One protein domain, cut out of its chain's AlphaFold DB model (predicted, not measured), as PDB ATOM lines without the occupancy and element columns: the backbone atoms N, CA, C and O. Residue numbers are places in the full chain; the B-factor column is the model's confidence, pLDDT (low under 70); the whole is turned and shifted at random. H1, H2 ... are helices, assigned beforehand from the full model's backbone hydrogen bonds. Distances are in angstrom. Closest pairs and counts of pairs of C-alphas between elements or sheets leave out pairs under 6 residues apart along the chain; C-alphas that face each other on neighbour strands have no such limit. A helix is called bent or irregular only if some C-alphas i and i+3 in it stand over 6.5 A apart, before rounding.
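What this domain is: This is residues 770 to 876 of the 897 residues of an uncharacterized protein of Ascosphaera apis ARSEF 7405 (UniProt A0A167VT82). A long helical hairpin, H2 and H1 side by side, makes the length of the model, and a third helix, H3, starts beside the first residues of H1 and slants away from the hairpin, with residues 862 to 876 sticking out free. The printed part has 107 residues with three named helices, H1, H2 and H3 along the chain, and no named strand; the class is all helix. The whole is loose, with a radius of gyration of the C-alphas of 18.9 A, and flat, spanning 62 by 36 by 17 A.

Where its parts are: H2, the longest helix, takes residues 807 to 844 and measures 55.5 A from first to last C-alpha; C-alpha 807 is at (-22.900, -26.793, -9.090). H1 takes residues 770 to 799 and measures 43.0 A, with C-alpha 770 at (-39.532, 16.369, -26.180). H3 takes residues 850 to 876 and measures 38.1 A, ending with C-alpha 876 at (-34.866, -17.070, -38.740). H3 has a kink of 32 degrees near residue 866; it is neither bent nor irregular, but only just: C-alphas 862 and 865 are 6.1 A apart.

How they stand to each other: H2 and H1 form a helical hairpin and touch, with the C-alphas of Val 784 and Ile 824 closest at 5.8 A. They run opposite ways at a shallow tilt of 19 degrees. H3 touches H1 with residues 853 to 860 alone, and H1 touches H3 with residues 770 to 778 alone; the closest C-alphas are those of Ala 774 and Val 853, 6.6 A apart. H1 and H3 run the same way at a steep tilt of 52 degrees. H2 and H3 are apart. In H1 every O i to N i+4 pair is within hydrogen-bond range; in H2 33 of 34 are, and in H3 16 of 23.

The domain as a whole: The two C-alphas farthest apart, those of Ser 804 and Gly 845, are 62.2 A apart. The printed part has no cut. The link from H1 to H2 is short, with 7 residues, and that from H2 to H3 is tight, with 5. The mean pLDDT of the printed part is 76.7; residues 804 to 806 and 845 to 876 are under 70.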
ATOM      1  N   ALA A 770     -38.622  17.204 -26.965       72.88
ATOM      2  CA  ALA A 770     -39.532  16.369 -26.180       72.88
ATOM      3  C   ALA A 770     -39.887  15.062 -26.920       72.88
ATOM      4  O   ALA A 770     -39.839  13.994 -26.309       72.88
ATOM      5  N   VAL A 771     -40.104  15.098 -28.243       73.69
ATOM      6  CA  VAL A 771     -40.226  13.880 -29.080       73.69
ATOM      7  C   VAL A 771     -38.951  13.022 -29.045       73.69
ATOM      8  O   VAL A 771     -39.028  11.793 -29.066       73.69
ATOM      9  N   ALA A 772     -37.766  13.636 -28.995       81.00
ATOM     10  CA  ALA A 772     -36.497  12.917 -28.851       81.00
ATOM     11  C   ALA A 772     -36.356  12.259 -27.468       81.00
ATOM     12  O   ALA A 772     -36.001  11.085 -27.381       81.00
ATOM     13  N   LEU A 773     -36.688  12.983 -26.397       83.31
ATOM     14  CA  LEU A 773     -36.628  12.486 -25.023       83.31
ATOM     15  C   LEU A 773     -37.626  11.343 -24.778       83.31
ATOM     16  O   LEU A 773     -37.241  10.309 -24.236       83.31
ATOM     17  N   ALA A 774     -38.866  11.473 -25.260       81.88
ATOM     18  CA  ALA A 774     -39.877  10.415 -25.187       81.88
ATOM     19  C   ALA A 774     -39.447   9.136 -25.929       81.88
ATOM     20  O   ALA A 774     -39.691   8.031 -25.448       81.88
ATOM     21  N   ALA A 775     -38.762   9.268 -27.073       82.44
ATOM     22  CA  ALA A 775     -38.206   8.122 -27.791       82.44
ATOM     23  C   ALA A 775     -37.071   7.431 -27.010       82.44
ATOM     24  O   ALA A 775     -36.994   6.206 -27.021       82.44
ATOM     25  N   VAL A 776     -36.210   8.185 -26.315       89.19
ATOM     26  CA  VAL A 776     -35.116   7.613 -25.505       89.19
ATOM     27  C   VAL A 776     -35.643   6.913 -24.250       89.19
ATOM     28  O   VAL A 776     -35.220   5.791 -23.988       89.19
ATOM     29  N   ILE A 777     -36.577   7.529 -23.513       86.75
ATOM     30  CA  ILE A 777     -37.210   6.916 -22.328       86.75
ATOM     31  C   ILE A 777     -37.839   5.577 -22.714       86.75
ATOM     32  O   ILE A 777     -37.487   4.546 -22.151       86.75
ATOM     33  N   LYS A 778     -38.671   5.581 -23.758       87.81
ATOM     34  CA  LYS A 778     -39.335   4.381 -24.263       87.81
ATOM     35  C   LYS A 778     -38.358   3.295 -24.721       87.81
ATOM     36  O   LYS A 778     -38.576   2.129 -24.422       87.81
ATOM     37  N   ASN A 779     -37.278   3.648 -25.425       90.19
ATOM     38  CA  ASN A 779     -36.274   2.656 -25.822       90.19
ATOM     39  C   ASN A 779     -35.615   2.002 -24.593       90.19
ATOM     40  O   ASN A 779     -35.348   0.806 -24.615       90.19
ATOM     41  N   LEU A 780     -35.374   2.757 -23.514       91.56
ATOM     42  CA  LEU A 780     -34.860   2.200 -22.258       91.56
ATOM     43  C   LEU A 780     -35.906   1.333 -21.540       91.56
ATOM     44  O   LEU A 780     -35.533   0.327 -20.944       91.56
ATOM     45  N   GLU A 781     -37.193   1.688 -21.609       89.94
ATOM     46  CA  GLU A 781     -38.302   0.874 -21.091       89.94
ATOM     47  C   GLU A 781     -38.421  -0.459 -21.853       89.94
ATOM     48  O   GLU A 781     -38.369  -1.515 -21.220       89.94
ATOM     49  N   ASP A 782     -38.459  -0.423 -23.193       91.81
ATOM     50  CA  ASP A 782     -38.435  -1.601 -24.078       91.81
ATOM     51  C   ASP A 782     -37.201  -2.489 -23.764       91.81
ATOM     52  O   ASP A 782     -37.319  -3.698 -23.549       91.81
ATOM     53  N   GLU A 783     -36.005  -1.893 -23.640       92.75
ATOM     54  CA  GLU A 783     -34.760  -2.603 -23.297       92.75
ATOM     55  C   GLU A 783     -34.725  -3.157 -21.856       92.75
ATOM     56  O   GLU A 783     -33.939  -4.065 -21.562       92.75
ATOM     57  N   VAL A 784     -35.542  -2.624 -20.942       93.88
ATOM     58  CA  VAL A 784     -35.735  -3.152 -19.584       93.88
ATOM     59  C   VAL A 784     -36.748  -4.302 -19.583       93.88
ATOM     60  O   VAL A 784     -36.567  -5.259 -18.825       93.88
ATOM     61  N   GLU A 785     -37.783  -4.264 -20.427       92.56
ATOM     62  CA  GLU A 785     -38.706  -5.391 -20.614       92.56
ATOM     63  C   GLU A 785     -38.009  -6.603 -21.251       92.56
ATOM     64  O   GLU A 785     -38.118  -7.710 -20.715       92.56
ATOM     65  N   ASP A 786     -37.204  -6.401 -22.301       94.31
ATOM     66  CA  ASP A 786     -36.398  -7.469 -22.917       94.31
ATOM     67  C   ASP A 786     -35.489  -8.160 -21.881       94.31
ATOM     68  O   ASP A 786     -35.437  -9.393 -21.803       94.31
ATOM     69  N   ARG A 787     -34.826  -7.378 -21.015       94.06
ATOM     70  CA  ARG A 787     -33.924  -7.890 -19.965       94.06
ATOM     71  C   ARG A 787     -34.650  -8.610 -18.836       94.06
ATOM     72  O   ARG A 787     -34.144  -9.620 -18.353       94.06
ATOM     73  N   LYS A 788     -35.854  -8.169 -18.459       94.12
ATOM     74  CA  LYS A 788     -36.738  -8.939 -17.562       94.12
ATOM     75  C   LYS A 788     -37.114 -10.279 -18.204       94.12
ATOM     76  O   LYS A 788     -37.021 -11.315 -17.550       94.12
ATOM     77  N   GLY A 789     -37.404 -10.284 -19.507       93.88
ATOM     78  CA  GLY A 789     -37.625 -11.505 -20.283       93.88
ATOM     79  C   GLY A 789     -36.403 -12.433 -20.357       93.88
ATOM     80  O   GLY A 789     -36.561 -13.653 -20.401       93.88
ATOM     81  N   GLU A 790     -35.175 -11.910 -20.360       93.88
ATOM     82  CA  GLU A 790     -33.951 -12.719 -20.239       93.88
ATOM     83  C   GLU A 790     -33.688 -13.223 -18.818       93.88
ATOM     84  O   GLU A 790     -33.243 -14.363 -18.643       93.88
ATOM     85  N   LEU A 791     -34.012 -12.426 -17.802       94.06
ATOM     86  CA  LEU A 791     -33.938 -12.833 -16.403       94.06
ATOM     87  C   LEU A 791     -34.895 -13.997 -16.127       94.06
ATOM     88  O   LEU A 791     -34.450 -15.021 -15.613       94.06
ATOM     89  N   ASP A 792     -36.153 -13.919 -16.572       94.25
ATOM     90  CA  ASP A 792     -37.135 -15.005 -16.445       94.25
ATOM     91  C   ASP A 792     -36.655 -16.309 -17.110       94.25
ATOM     92  O   ASP A 792     -36.802 -17.398 -16.545       94.25
ATOM     93  N   LYS A 793     -36.037 -16.231 -18.300       94.06
ATOM     94  CA  LYS A 793     -35.436 -17.401 -18.973       94.06
ATOM     95  C   LYS A 793     -34.333 -18.022 -18.107       94.06
ATOM     96  O   LYS A 793     -34.318 -19.241 -17.916       94.06
ATOM     97  N   ASN A 794     -33.435 -17.202 -17.557       91.94
ATOM     98  CA  ASN A 794     -32.319 -17.665 -16.730       91.94
ATOM     99  C   ASN A 794     -32.771 -18.198 -15.361       91.94
ATOM    100  O   ASN A 794     -32.290 -19.249 -14.933       91.94
ATOM    101  N   GLU A 795     -33.740 -17.560 -14.699       92.75
ATOM    102  CA  GLU A 795     -34.342 -18.079 -13.469       92.75
ATOM    103  C   GLU A 795     -35.034 -19.426 -13.702       92.75
ATOM    104  O   GLU A 795     -34.898 -20.346 -12.896       92.75
ATOM    105  N   ASN A 796     -35.763 -19.581 -14.807       92.75
ATOM    106  CA  ASN A 796     -36.437 -20.840 -15.114       92.75
ATOM    107  C   ASN A 796     -35.431 -21.942 -15.491       92.75
ATOM    108  O   ASN A 796     -35.584 -23.081 -15.045       92.75
ATOM    109  N   ALA A 797     -34.332 -21.605 -16.174       88.56
ATOM    110  CA  ALA A 797     -33.196 -22.510 -16.370       88.56
ATOM    111  C   ALA A 797     -32.468 -22.866 -15.053       88.56
ATOM    112  O   ALA A 797     -31.920 -23.965 -14.931       88.56
ATOM    113  N   LEU A 798     -32.479 -21.975 -14.054       88.56
ATOM    114  CA  LEU A 798     -31.938 -22.214 -12.710       88.56
ATOM    115  C   LEU A 798     -32.863 -23.121 -11.879       88.56
ATOM    116  O   LEU A 798     -32.378 -24.024 -11.195       88.56
ATOM    117  N   ARG A 799     -34.184 -22.909 -11.963       88.88
ATOM    118  CA  ARG A 799     -35.234 -23.737 -11.336       88.88
ATOM    119  C   ARG A 799     -35.278 -25.155 -11.917       88.88
ATOM    120  O   ARG A 799     -35.575 -26.092 -11.184       88.88
ATOM    121  N   ALA A 800     -34.961 -25.312 -13.202       87.69
ATOM    122  CA  ALA A 800     -34.956 -26.596 -13.904       87.69
ATOM    123  C   ALA A 800     -33.677 -27.442 -13.703       87.69
ATOM    124  O   ALA A 800     -33.632 -28.584 -14.159       87.69
ATOM    125  N   GLN A 801     -32.627 -26.920 -13.054       82.88
ATOM    126  CA  GLN A 801     -31.381 -27.670 -12.845       82.88
ATOM    127  C   GLN A 801     -31.420 -28.578 -11.614       82.88
ATOM    128  O   GLN A 801     -31.657 -28.132 -10.491       82.88
ATOM    129  N   ASP A 802     -31.062 -29.847 -11.823       75.38
ATOM    130  CA  ASP A 802     -30.806 -30.808 -10.752       75.38
ATOM    131  C   ASP A 802     -29.661 -30.321  -9.840       75.38
ATOM    132  O   ASP A 802     -28.562 -29.973 -10.291       75.38
ATOM    133  N   ALA A 803     -29.922 -30.308  -8.531       71.25
ATOM    134  CA  ALA A 803     -28.972 -29.874  -7.516       71.25
ATOM    135  C   ALA A 803     -27.715 -30.764  -7.429       71.25
ATOM    136  O   ALA A 803     -26.667 -30.274  -7.002       71.25
ATOM    137  N   SER A 804     -27.801 -32.033  -7.838       62.97
ATOM    138  CA  SER A 804     -26.709 -33.015  -7.770       62.97
ATOM    139  C   SER A 804     -25.670 -32.847  -8.886       62.97
ATOM    140  O   SER A 804     -24.470 -32.924  -8.628       62.97
ATOM    141  N   MET A 805     -26.109 -32.541 -10.111       56.41
ATOM    142  CA  MET A 805     -25.254 -32.502 -11.310       56.41
ATOM    143  C   MET A 805     -24.754 -31.090 -11.674       56.41
ATOM    144  O   MET A 805     -23.945 -30.926 -12.587       56.41
ATOM    145  N   GLY A 806     -25.253 -30.046 -10.999       67.62
ATOM    146  CA  GLY A 806     -25.251 -28.685 -11.549       67.62
ATOM    147  C   GLY A 806     -24.237 -27.665 -11.013       67.62
ATOM    148  O   GLY A 806     -24.128 -26.608 -11.625       67.62
ATOM    149  N   LYS A 807     -23.503 -27.890  -9.908       79.19
ATOM    150  CA  LYS A 807     -22.900 -26.793  -9.090       79.19
ATOM    151  C   LYS A 807     -22.164 -25.680  -9.871       79.19
ATOM    152  O   LYS A 807     -22.369 -24.506  -9.565       79.19
ATOM    153  N   ARG A 808     -21.348 -26.008 -10.887       82.81
ATOM    154  CA  ARG A 808     -20.663 -25.007 -11.740       82.81
ATOM    155  C   ARG A 808     -21.634 -24.263 -12.669       82.81
ATOM    156  O   ARG A 808     -21.599 -23.039 -12.713       82.81
ATOM    157  N   ARG A 809     -22.519 -24.984 -13.368       83.12
ATOM    158  CA  ARG A 809     -23.538 -24.417 -14.276       83.12
ATOM    159  C   ARG A 809     -24.562 -23.569 -13.513       83.12
ATOM    160  O   ARG A 809     -24.936 -22.498 -13.978       83.12
ATOM    161  N   ARG A 810     -24.928 -24.002 -12.303       87.88
ATOM    162  CA  ARG A 810     -25.800 -23.275 -11.378       87.88
ATOM    163  C   ARG A 810     -25.170 -21.957 -10.924       87.88
ATOM    164  O   ARG A 810     -25.855 -20.944 -10.939       87.88
ATOM    165  N   LYS A 811     -23.871 -21.947 -10.583       89.75
ATOM    166  CA  LYS A 811     -23.160 -20.699 -10.250       89.75
ATOM    167  C   LYS A 811     -23.117 -19.735 -11.442       89.75
ATOM    168  O   LYS A 811     -23.380 -18.559 -11.248       89.75
ATOM    169  N   LEU A 812     -22.853 -20.228 -12.655       90.25
ATOM    170  CA  LEU A 812     -22.847 -19.388 -13.861       90.25
ATOM    171  C   LEU A 812     -24.221 -18.758 -14.146       90.25
ATOM    172  O   LEU A 812     -24.277 -17.571 -14.443       90.25
ATOM    173  N   LEU A 813     -25.325 -19.503 -13.991       90.62
ATOM    174  CA  LEU A 813     -26.669 -18.919 -14.113       90.62
ATOM    175  C   LEU A 813     -26.968 -17.882 -13.024       90.62
ATOM    176  O   LEU A 813     -27.555 -16.854 -13.333       90.62
ATOM    177  N   VAL A 814     -26.556 -18.120 -11.774       92.44
ATOM    178  CA  VAL A 814     -26.708 -17.122 -10.700       92.44
ATOM    179  C   VAL A 814     -25.936 -15.845 -11.038       92.44
ATOM    180  O   VAL A 814     -26.516 -14.772 -10.962       92.44
ATOM    181  N   GLN A 815     -24.695 -15.954 -11.520       94.50
ATOM    182  CA  GLN A 815     -23.902 -14.790 -11.939       94.50
ATOM    183  C   GLN A 815     -24.520 -14.044 -13.137       94.50
ATOM    184  O   GLN A 815     -24.443 -12.822 -13.184       94.50
ATOM    185  N   MET A 816     -25.173 -14.752 -14.068       93.00
ATOM    186  CA  MET A 816     -25.914 -14.136 -15.179       93.00
ATOM    187  C   MET A 816     -27.188 -13.413 -14.706       93.00
ATOM    188  O   MET A 816     -27.551 -12.374 -15.249       93.00
ATOM    189  N   ILE A 817     -27.872 -13.940 -13.684       94.81
ATOM    190  CA  ILE A 817     -29.029 -13.278 -13.061       94.81
ATOM    191  C   ILE A 817     -28.571 -12.045 -12.267       94.81
ATOM    192  O   ILE A 817     -29.190 -10.994 -12.376       94.81
ATOM    193  N   GLU A 818     -27.461 -12.140 -11.529       95.38
ATOM    194  CA  GLU A 818     -26.838 -11.016 -10.814       95.38
ATOM    195  C   GLU A 818     -26.433  -9.882 -11.774       95.38
ATOM    196  O   GLU A 818     -26.715  -8.718 -11.487       95.38
ATOM    197  N   SER A 819     -25.845 -10.196 -12.939       96.56
ATOM    198  CA  SER A 819     -25.539  -9.177 -13.953       96.56
ATOM    199  C   SER A 819     -26.796  -8.603 -14.602       96.56
ATOM    200  O   SER A 819     -26.891  -7.386 -14.718       96.56
ATOM    201  N   LEU A 820     -27.786  -9.433 -14.962       94.31
ATOM    202  CA  LEU A 820     -29.051  -8.960 -15.543       94.31
ATOM    203  C   LEU A 820     -29.839  -8.051 -14.589       94.31
ATOM    204  O   LEU A 820     -30.415  -7.073 -15.050       94.31
ATOM    205  N   LEU A 821     -29.832  -8.325 -13.278       95.00
ATOM    206  CA  LEU A 821     -30.423  -7.440 -12.268       95.00
ATOM    207  C   LEU A 821     -29.728  -6.074 -12.255       95.00
ATOM    208  O   LEU A 821     -30.386  -5.056 -12.453       95.00
ATOM    209  N   HIS A 822     -28.397  -6.045 -12.142       96.50
ATOM    210  CA  HIS A 822     -27.635  -4.791 -12.182       96.50
ATOM    211  C   HIS A 822     -27.849  -4.013 -13.497       96.50
ATOM    212  O   HIS A 822     -27.932  -2.785 -13.511       96.50
ATOM    213  N   GLU A 823     -27.998  -4.729 -14.611       94.69
ATOM    214  CA  GLU A 823     -28.282  -4.200 -15.947       94.69
ATOM    215  C   GLU A 823     -29.750  -3.792 -16.199       94.69
ATOM    216  O   GLU A 823     -30.042  -3.201 -17.247       94.69
ATOM    217  N   ILE A 824     -30.654  -4.088 -15.257       94.31
ATOM    218  CA  ILE A 824     -32.029  -3.570 -15.168       94.31
ATOM    219  C   ILE A 824     -32.068  -2.360 -14.227       94.31
ATOM    220  O   ILE A 824     -32.655  -1.337 -14.587       94.31
ATOM    221  N   ASP A 825     -31.416  -2.440 -13.064       94.62
ATOM    222  CA  ASP A 825     -31.344  -1.355 -12.077       94.62
ATOM    223  C   ASP A 825     -30.697  -0.106 -12.696       94.62
ATOM    224  O   ASP A 825     -31.308   0.957 -12.745       94.62
ATOM    225  N   THR A 826     -29.520  -0.256 -13.317       95.25
ATOM    226  CA  THR A 826     -28.793   0.857 -13.961       95.25
ATOM    227  C   THR A 826     -29.539   1.513 -15.127       95.25
ATOM    228  O   THR A 826     -29.294   2.686 -15.418       95.25
ATOM    229  N   LYS A 827     -30.453   0.800 -15.800       92.62
ATOM    230  CA  LYS A 827     -31.358   1.388 -16.806       92.62
ATOM    231  C   LYS A 827     -32.591   2.024 -16.177       92.62
ATOM    232  O   LYS A 827     -33.045   3.052 -16.667       92.62
ATOM    233  N   SER A 828     -33.089   1.470 -15.076       92.00
ATOM    234  CA  SER A 828     -34.166   2.079 -14.289       92.00
ATOM    235  C   SER A 828     -33.717   3.429 -13.717       92.00
ATOM    236  O   SER A 828     -34.434   4.414 -13.859       92.00
ATOM    237  N   ASP A 829     -32.486   3.521 -13.205       93.38
ATOM    238  CA  ASP A 829     -31.862   4.778 -12.763       93.38
ATOM    239  C   ASP A 829     -31.735   5.807 -13.902       93.38
ATOM    240  O   ASP A 829     -31.998   6.994 -13.707       93.38
ATOM    241  N   GLN A 830     -31.385   5.364 -15.118       91.94
ATOM    242  CA  GLN A 830     -31.365   6.234 -16.304       91.94
ATOM    243  C   GLN A 830     -32.769   6.735 -16.662       91.94
ATOM    244  O   GLN A 830     -32.933   7.918 -16.946       91.94
ATOM    245  N   ILE A 831     -33.786   5.871 -16.603       90.12
ATOM    246  CA  ILE A 831     -35.189   6.247 -16.823       90.12
ATOM    247  C   ILE A 831     -35.635   7.286 -15.779       90.12
ATOM    248  O   ILE A 831     -36.184   8.320 -16.158       90.12
ATOM    249  N   TYR A 832     -35.332   7.086 -14.490       91.25
ATOM    250  CA  TYR A 832     -35.623   8.073 -13.439       91.25
ATOM    251  C   TYR A 832     -34.927   9.418 -13.697       91.25
ATOM    252  O   TYR A 832     -35.589  10.454 -13.676       91.25
ATOM    253  N   ALA A 833     -33.640   9.419 -14.056       89.44
ATOM    254  CA  ALA A 833     -32.913  10.645 -14.391       89.44
ATOM    255  C   ALA A 833     -33.488  11.381 -15.624       89.44
ATOM    256  O   ALA A 833     -33.395  12.605 -15.718       89.44
ATOM    257  N   LEU A 834     -34.105  10.668 -16.574       86.81
ATOM    258  CA  LEU A 834     -34.804  11.283 -17.709       86.81
ATOM    259  C   LEU A 834     -36.199  11.814 -17.327       86.81
ATOM    260  O   LEU A 834     -36.626  12.830 -17.881       86.81
ATOM    261  N   TYR A 835     -36.879  11.205 -16.351       84.94
ATOM    262  CA  TYR A 835     -38.092  11.774 -15.753       84.94
ATOM    263  C   TYR A 835     -37.799  13.043 -14.928       84.94
ATOM    264  O   TYR A 835     -38.552  14.011 -15.045       84.94
ATOM    265  N   ASP A 836     -36.669  13.116 -14.216       86.25
ATOM    266  CA  ASP A 836     -36.192  14.358 -13.582       86.25
ATOM    267  C   ASP A 836     -35.940  15.466 -14.627       86.25
ATOM    268  O   ASP A 836     -36.283  16.633 -14.419       86.25
ATOM    269  N   VAL A 837     -35.384  15.113 -15.795       83.44
ATOM    270  CA  VAL A 837     -35.217  16.051 -16.922       83.44
ATOM    271  C   VAL A 837     -36.570  16.507 -17.478       83.44
ATOM    272  O   VAL A 837     -36.717  17.692 -17.791       83.44
ATOM    273  N   LEU A 838     -37.578  15.629 -17.557       80.50
ATOM    274  CA  LEU A 838     -38.946  16.022 -17.919       80.50
ATOM    275  C   LEU A 838     -39.558  16.990 -16.895       80.50
ATOM    276  O   LEU A 838     -40.152  17.987 -17.307       80.50
ATOM    277  N   GLU A 839     -39.380  16.780 -15.586       78.81
ATOM    278  CA  GLU A 839     -39.836  17.744 -14.570       78.81
ATOM    279  C   GLU A 839     -39.069  19.080 -14.660       78.81
ATOM    280  O   GLU A 839     -39.664  20.155 -14.539       78.81
ATOM    281  N   GLY A 840     -37.775  19.049 -14.990       78.69
ATOM    282  CA  GLY A 840     -36.981  20.245 -15.283       78.69
ATOM    283  C   GLY A 840     -37.486  21.036 -16.501       78.69
ATOM    284  O   GLY A 840     -37.609  22.262 -16.438       78.69
ATOM    285  N   LEU A 841     -37.830  20.353 -17.599       74.31
ATOM    286  CA  LEU A 841     -38.427  20.958 -18.801       74.31
ATOM    287  C   LEU A 841     -39.830  21.516 -18.523       74.31
ATOM    288  O   LEU A 841     -40.166  22.620 -18.967       74.31
ATOM    289  N   LYS A 842     -40.609  20.805 -17.703       73.19
ATOM    290  CA  LYS A 842     -41.908  21.247 -17.195       73.19
ATOM    291  C   LYS A 842     -41.783  22.563 -16.423       73.19
ATOM    292  O   LYS A 842     -42.403  23.563 -16.780       73.19
ATOM    293  N   ALA A 843     -40.878  22.618 -15.443       70.44
ATOM    294  CA  ALA A 843     -40.573  23.826 -14.675       70.44
ATOM    295  C   ALA A 843     -39.977  24.970 -15.526       70.44
ATOM    296  O   ALA A 843     -40.109  26.149 -15.176       70.44
ATOM    297  N   ALA A 844     -39.343  24.662 -16.663       74.12
ATOM    298  CA  ALA A 844     -38.876  25.673 -17.609       74.12
ATOM    299  C   ALA A 844     -40.033  26.374 -18.352       74.12
ATOM    300  O   ALA A 844     -39.888  27.559 -18.693       74.12
ATOM    301  N   GLY A 845     -41.167  25.684 -18.531       63.84
ATOM    302  CA  GLY A 845     -42.323  26.110 -19.328       63.84
ATOM    303  C   GLY A 845     -42.343  25.539 -20.751       63.84
ATOM    304  O   GLY A 845     -43.019  26.099 -21.608       63.84
ATOM    305  N   ALA A 846     -41.585  24.468 -21.009       61.34
ATOM    306  CA  ALA A 846     -41.555  23.737 -22.277       61.34
ATOM    307  C   ALA A 846     -42.320  22.407 -22.135       61.34
ATOM    308  O   ALA A 846     -41.765  21.329 -22.334       61.34
ATOM    309  N   GLU A 847     -43.581  22.490 -21.703       59.06
ATOM    310  CA  GLU A 847     -44.448  21.321 -21.535       59.06
ATOM    311  C   GLU A 847     -44.906  20.791 -22.902       59.06
ATOM    312  O   GLU A 847     -45.585  21.497 -23.644       59.06
ATOM    313  N   MET A 848     -44.585  19.531 -23.201       58.19
ATOM    314  CA  MET A 848     -45.403  18.702 -24.088       58.19
ATOM    315  C   MET A 848     -46.533  18.103 -23.241       58.19
ATOM    316  O   MET A 848     -46.283  17.658 -22.116       58.19
ATOM    317  N   SER A 849     -47.767  18.087 -23.747       60.81
ATOM    318  CA  SER A 849     -48.878  17.440 -23.040       60.81
ATOM    319  C   SER A 849     -48.611  15.942 -22.893       60.81
ATOM    320  O   SER A 849     -48.078  15.310 -23.804       60.81
ATOM    321  N   GLN A 850     -49.044  15.332 -21.787       55.38
ATOM    322  CA  GLN A 850     -48.948  13.878 -21.626       55.38
ATOM    323  C   GLN A 850     -49.688  13.137 -22.758       55.38
ATOM    324  O   GLN A 850     -49.197  12.123 -23.247       55.38
ATOM    325  N   ASP A 851     -50.800  13.694 -23.252       50.75
ATOM    326  CA  ASP A 851     -51.511  13.170 -24.424       50.75
ATOM    327  C   ASP A 851     -50.644  13.208 -25.699       50.75
ATOM    328  O   ASP A 851     -50.689  12.287 -26.509       50.75
ATOM    329  N   GLU A 852     -49.833  14.255 -25.882       59.59
ATOM    330  CA  GLU A 852     -48.944  14.429 -27.042       59.59
ATOM    331  C   GLU A 852     -47.729  13.493 -26.957       59.59
ATOM    332  O   GLU A 852     -47.352  12.891 -27.966       59.59
ATOM    333  N   VAL A 853     -47.182  13.291 -25.750       59.12
ATOM    334  CA  VAL A 853     -46.171  12.257 -25.469       59.12
ATOM    335  C   VAL A 853     -46.729  10.877 -25.827       59.12
ATOM    336  O   VAL A 853     -46.115  10.146 -26.603       59.12
ATOM    337  N   GLU A 854     -47.919  10.525 -25.331       55.62
ATOM    338  CA  GLU A 854     -48.536   9.220 -25.585       55.62
ATOM    339  C   GLU A 854     -48.913   8.999 -27.057       55.62
ATOM    340  O   GLU A 854     -48.680   7.910 -27.588       55.62
ATOM    341  N   ILE A 855     -49.466  10.003 -27.746       59.25
ATOM    342  CA  ILE A 855     -49.764   9.925 -29.187       59.25
ATOM    343  C   ILE A 855     -48.471   9.693 -29.979       59.25
ATOM    344  O   ILE A 855     -48.411   8.785 -30.810       59.25
ATOM    345  N   THR A 856     -47.404  10.426 -29.657       61.84
ATOM    346  CA  THR A 856     -46.102  10.271 -30.319       61.84
ATOM    347  C   THR A 856     -45.474   8.900 -30.035       61.84
ATOM    348  O   THR A 856     -44.955   8.247 -30.942       61.84
ATOM    349  N   ILE A 857     -45.583   8.392 -28.802       59.25
ATOM    350  CA  ILE A 857     -45.151   7.037 -28.418       59.25
ATOM    351  C   ILE A 857     -45.883   5.960 -29.237       59.25
ATOM    352  O   ILE A 857     -45.239   4.996 -29.683       59.25
ATOM    353  N   ARG A 858     -47.195   6.127 -29.474       59.56
ATOM    354  CA  ARG A 858     -48.019   5.228 -30.306       59.56
ATOM    355  C   ARG A 858     -47.605   5.282 -31.781       59.56
ATOM    356  O   ARG A 858     -47.429   4.223 -32.387       59.56
ATOM    357  N   ASP A 859     -47.349   6.465 -32.335       59.50
ATOM    358  CA  ASP A 859     -46.858   6.609 -33.715       59.50
ATOM    359  C   ASP A 859     -45.465   5.984 -33.910       59.50
ATOM    360  O   ASP A 859     -45.221   5.310 -34.915       59.50
ATOM    361  N   ILE A 860     -44.573   6.095 -32.917       59.06
ATOM    362  CA  ILE A 860     -43.271   5.404 -32.920       59.06
ATOM    363  C   ILE A 860     -43.461   3.870 -32.885       59.06
ATOM    364  O   ILE A 860     -42.781   3.153 -33.621       59.06
ATOM    365  N   ILE A 861     -44.423   3.343 -32.108       56.47
ATOM    366  CA  ILE A 861     -44.818   1.912 -32.132       56.47
ATOM    367  C   ILE A 861     -45.310   1.491 -33.534       56.47
ATOM    368  O   ILE A 861     -44.926   0.433 -34.049       56.47
ATOM    369  N   GLY A 862     -46.105   2.341 -34.194       52.38
ATOM    370  CA  GLY A 862     -46.635   2.110 -35.543       52.38
ATOM    371  C   GLY A 862     -45.575   2.070 -36.655       52.38
ATOM    372  O   GLY A 862     -45.834   1.524 -37.738       52.38
ATOM    373  N   GLN A 863     -44.381   2.613 -36.389       48.38
ATOM    374  CA  GLN A 863     -43.239   2.625 -37.309       48.38
ATOM    375  C   GLN A 863     -42.196   1.545 -36.974       48.38
ATOM    376  O   GLN A 863     -41.819   0.778 -37.865       48.38
ATOM    377  N   GLY A 864     -41.780   1.401 -35.708       41.94
ATOM    378  CA  GLY A 864     -40.746   0.435 -35.293       41.94
ATOM    379  C   GLY A 864     -41.095  -1.025 -35.620       41.94
ATOM    380  O   GLY A 864     -40.265  -1.783 -36.129       41.94
ATOM    381  N   THR A 865     -42.371  -1.394 -35.468       44.94
ATOM    382  CA  THR A 865     -42.898  -2.731 -35.811       44.94
ATOM    383  C   THR A 865     -42.786  -3.099 -37.299       44.94
ATOM    384  O   THR A 865     -42.908  -4.277 -37.650       44.94
ATOM    385  N   ARG A 866     -42.525  -2.129 -38.189       44.44
ATOM    386  CA  ARG A 866     -42.269  -2.366 -39.623       44.44
ATOM    387  C   ARG A 866     -40.798  -2.660 -39.911       44.44
ATOM    388  O   ARG A 866     -40.515  -3.447 -40.808       44.44
ATOM    389  N   VAL A 867     -39.879  -2.068 -39.145       48.28
ATOM    390  CA  VAL A 867     -38.427  -2.241 -39.315       48.28
ATOM    391  C   VAL A 867     -37.976  -3.593 -38.756       48.28
ATOM    392  O   VAL A 867     -37.304  -4.356 -39.450       48.28
ATOM    393  N   ASN A 868     -38.419  -3.955 -37.547       41.28
ATOM    394  CA  ASN A 868     -37.964  -5.187 -36.889       41.28
ATOM    395  C   ASN A 868     -38.466  -6.469 -37.581       41.28
ATOM    396  O   ASN A 868     -37.759  -7.478 -37.589       41.28
ATOM    397  N   LYS A 869     -39.605  -6.415 -38.289       42.25
ATOM    398  CA  LYS A 869     -40.064  -7.507 -39.174       42.25
ATOM    399  C   LYS A 869     -39.147  -7.769 -40.377       42.25
ATOM    400  O   LYS A 869     -39.236  -8.842 -40.967       42.25
ATOM    401  N   GLY A 870     -38.268  -6.828 -40.731       41.47
ATOM    402  CA  GLY A 870     -37.202  -7.049 -41.710       41.47
ATOM    403  C   GLY A 870     -36.035  -7.864 -41.144       41.47
ATOM    404  O   GLY A 870     -35.523  -8.736 -41.836       41.47
ATOM    405  N   LYS A 871     -35.646  -7.622 -39.881       42.94
ATOM    406  CA  LYS A 871     -34.531  -8.328 -39.223       42.94
ATOM    407  C   LYS A 871     -34.894  -9.736 -38.753       42.94
ATOM    408  O   LYS A 871     -34.122 -10.651 -39.010       42.94
ATOM    409  N   ALA A 872     -36.068  -9.925 -38.142       42.53
ATOM    410  CA  ALA A 872     -36.503 -11.242 -37.656       42.53
ATOM    411  C   ALA A 872     -36.462 -12.318 -38.761       42.53
ATOM    412  O   ALA A 872     -36.033 -13.445 -38.538       42.53
ATOM    413  N   ARG A 873     -36.814 -11.924 -39.992       45.16
ATOM    414  CA  ARG A 873     -36.814 -12.790 -41.178       45.16
ATOM    415  C   ARG A 873     -35.434 -13.102 -41.768       45.16
ATOM    416  O   ARG A 873     -35.359 -13.922 -42.676       45.16
ATOM    417  N   ALA A 874     -34.380 -12.431 -41.303       46.75
ATOM    418  CA  ALA A 874     -32.994 -12.783 -41.603       46.75
ATOM    419  C   ALA A 874     -32.450 -13.738 -40.531       46.75
ATOM    420  O   ALA A 874     -31.926 -14.795 -40.863       46.75
ATOM    421  N   THR A 875     -32.688 -13.438 -39.249       48.62
ATOM    422  CA  THR A 875     -32.245 -14.292 -38.134       48.62
ATOM    423  C   THR A 875     -32.922 -15.665 -38.122       48.62
ATOM    424  O   THR A 875     -32.273 -16.649 -37.796       48.62
ATOM    425  N   GLU A 876     -34.191 -15.772 -38.539       43.69
ATOM    426  CA  GLU A 876     -34.866 -17.070 -38.740       43.69
ATOM    427  C   GLU A 876     -34.264 -17.900 -39.893       43.69
ATOM    428  O   GLU A 876     -34.491 -19.104 -39.941       43.69
TER     429      GLU A 876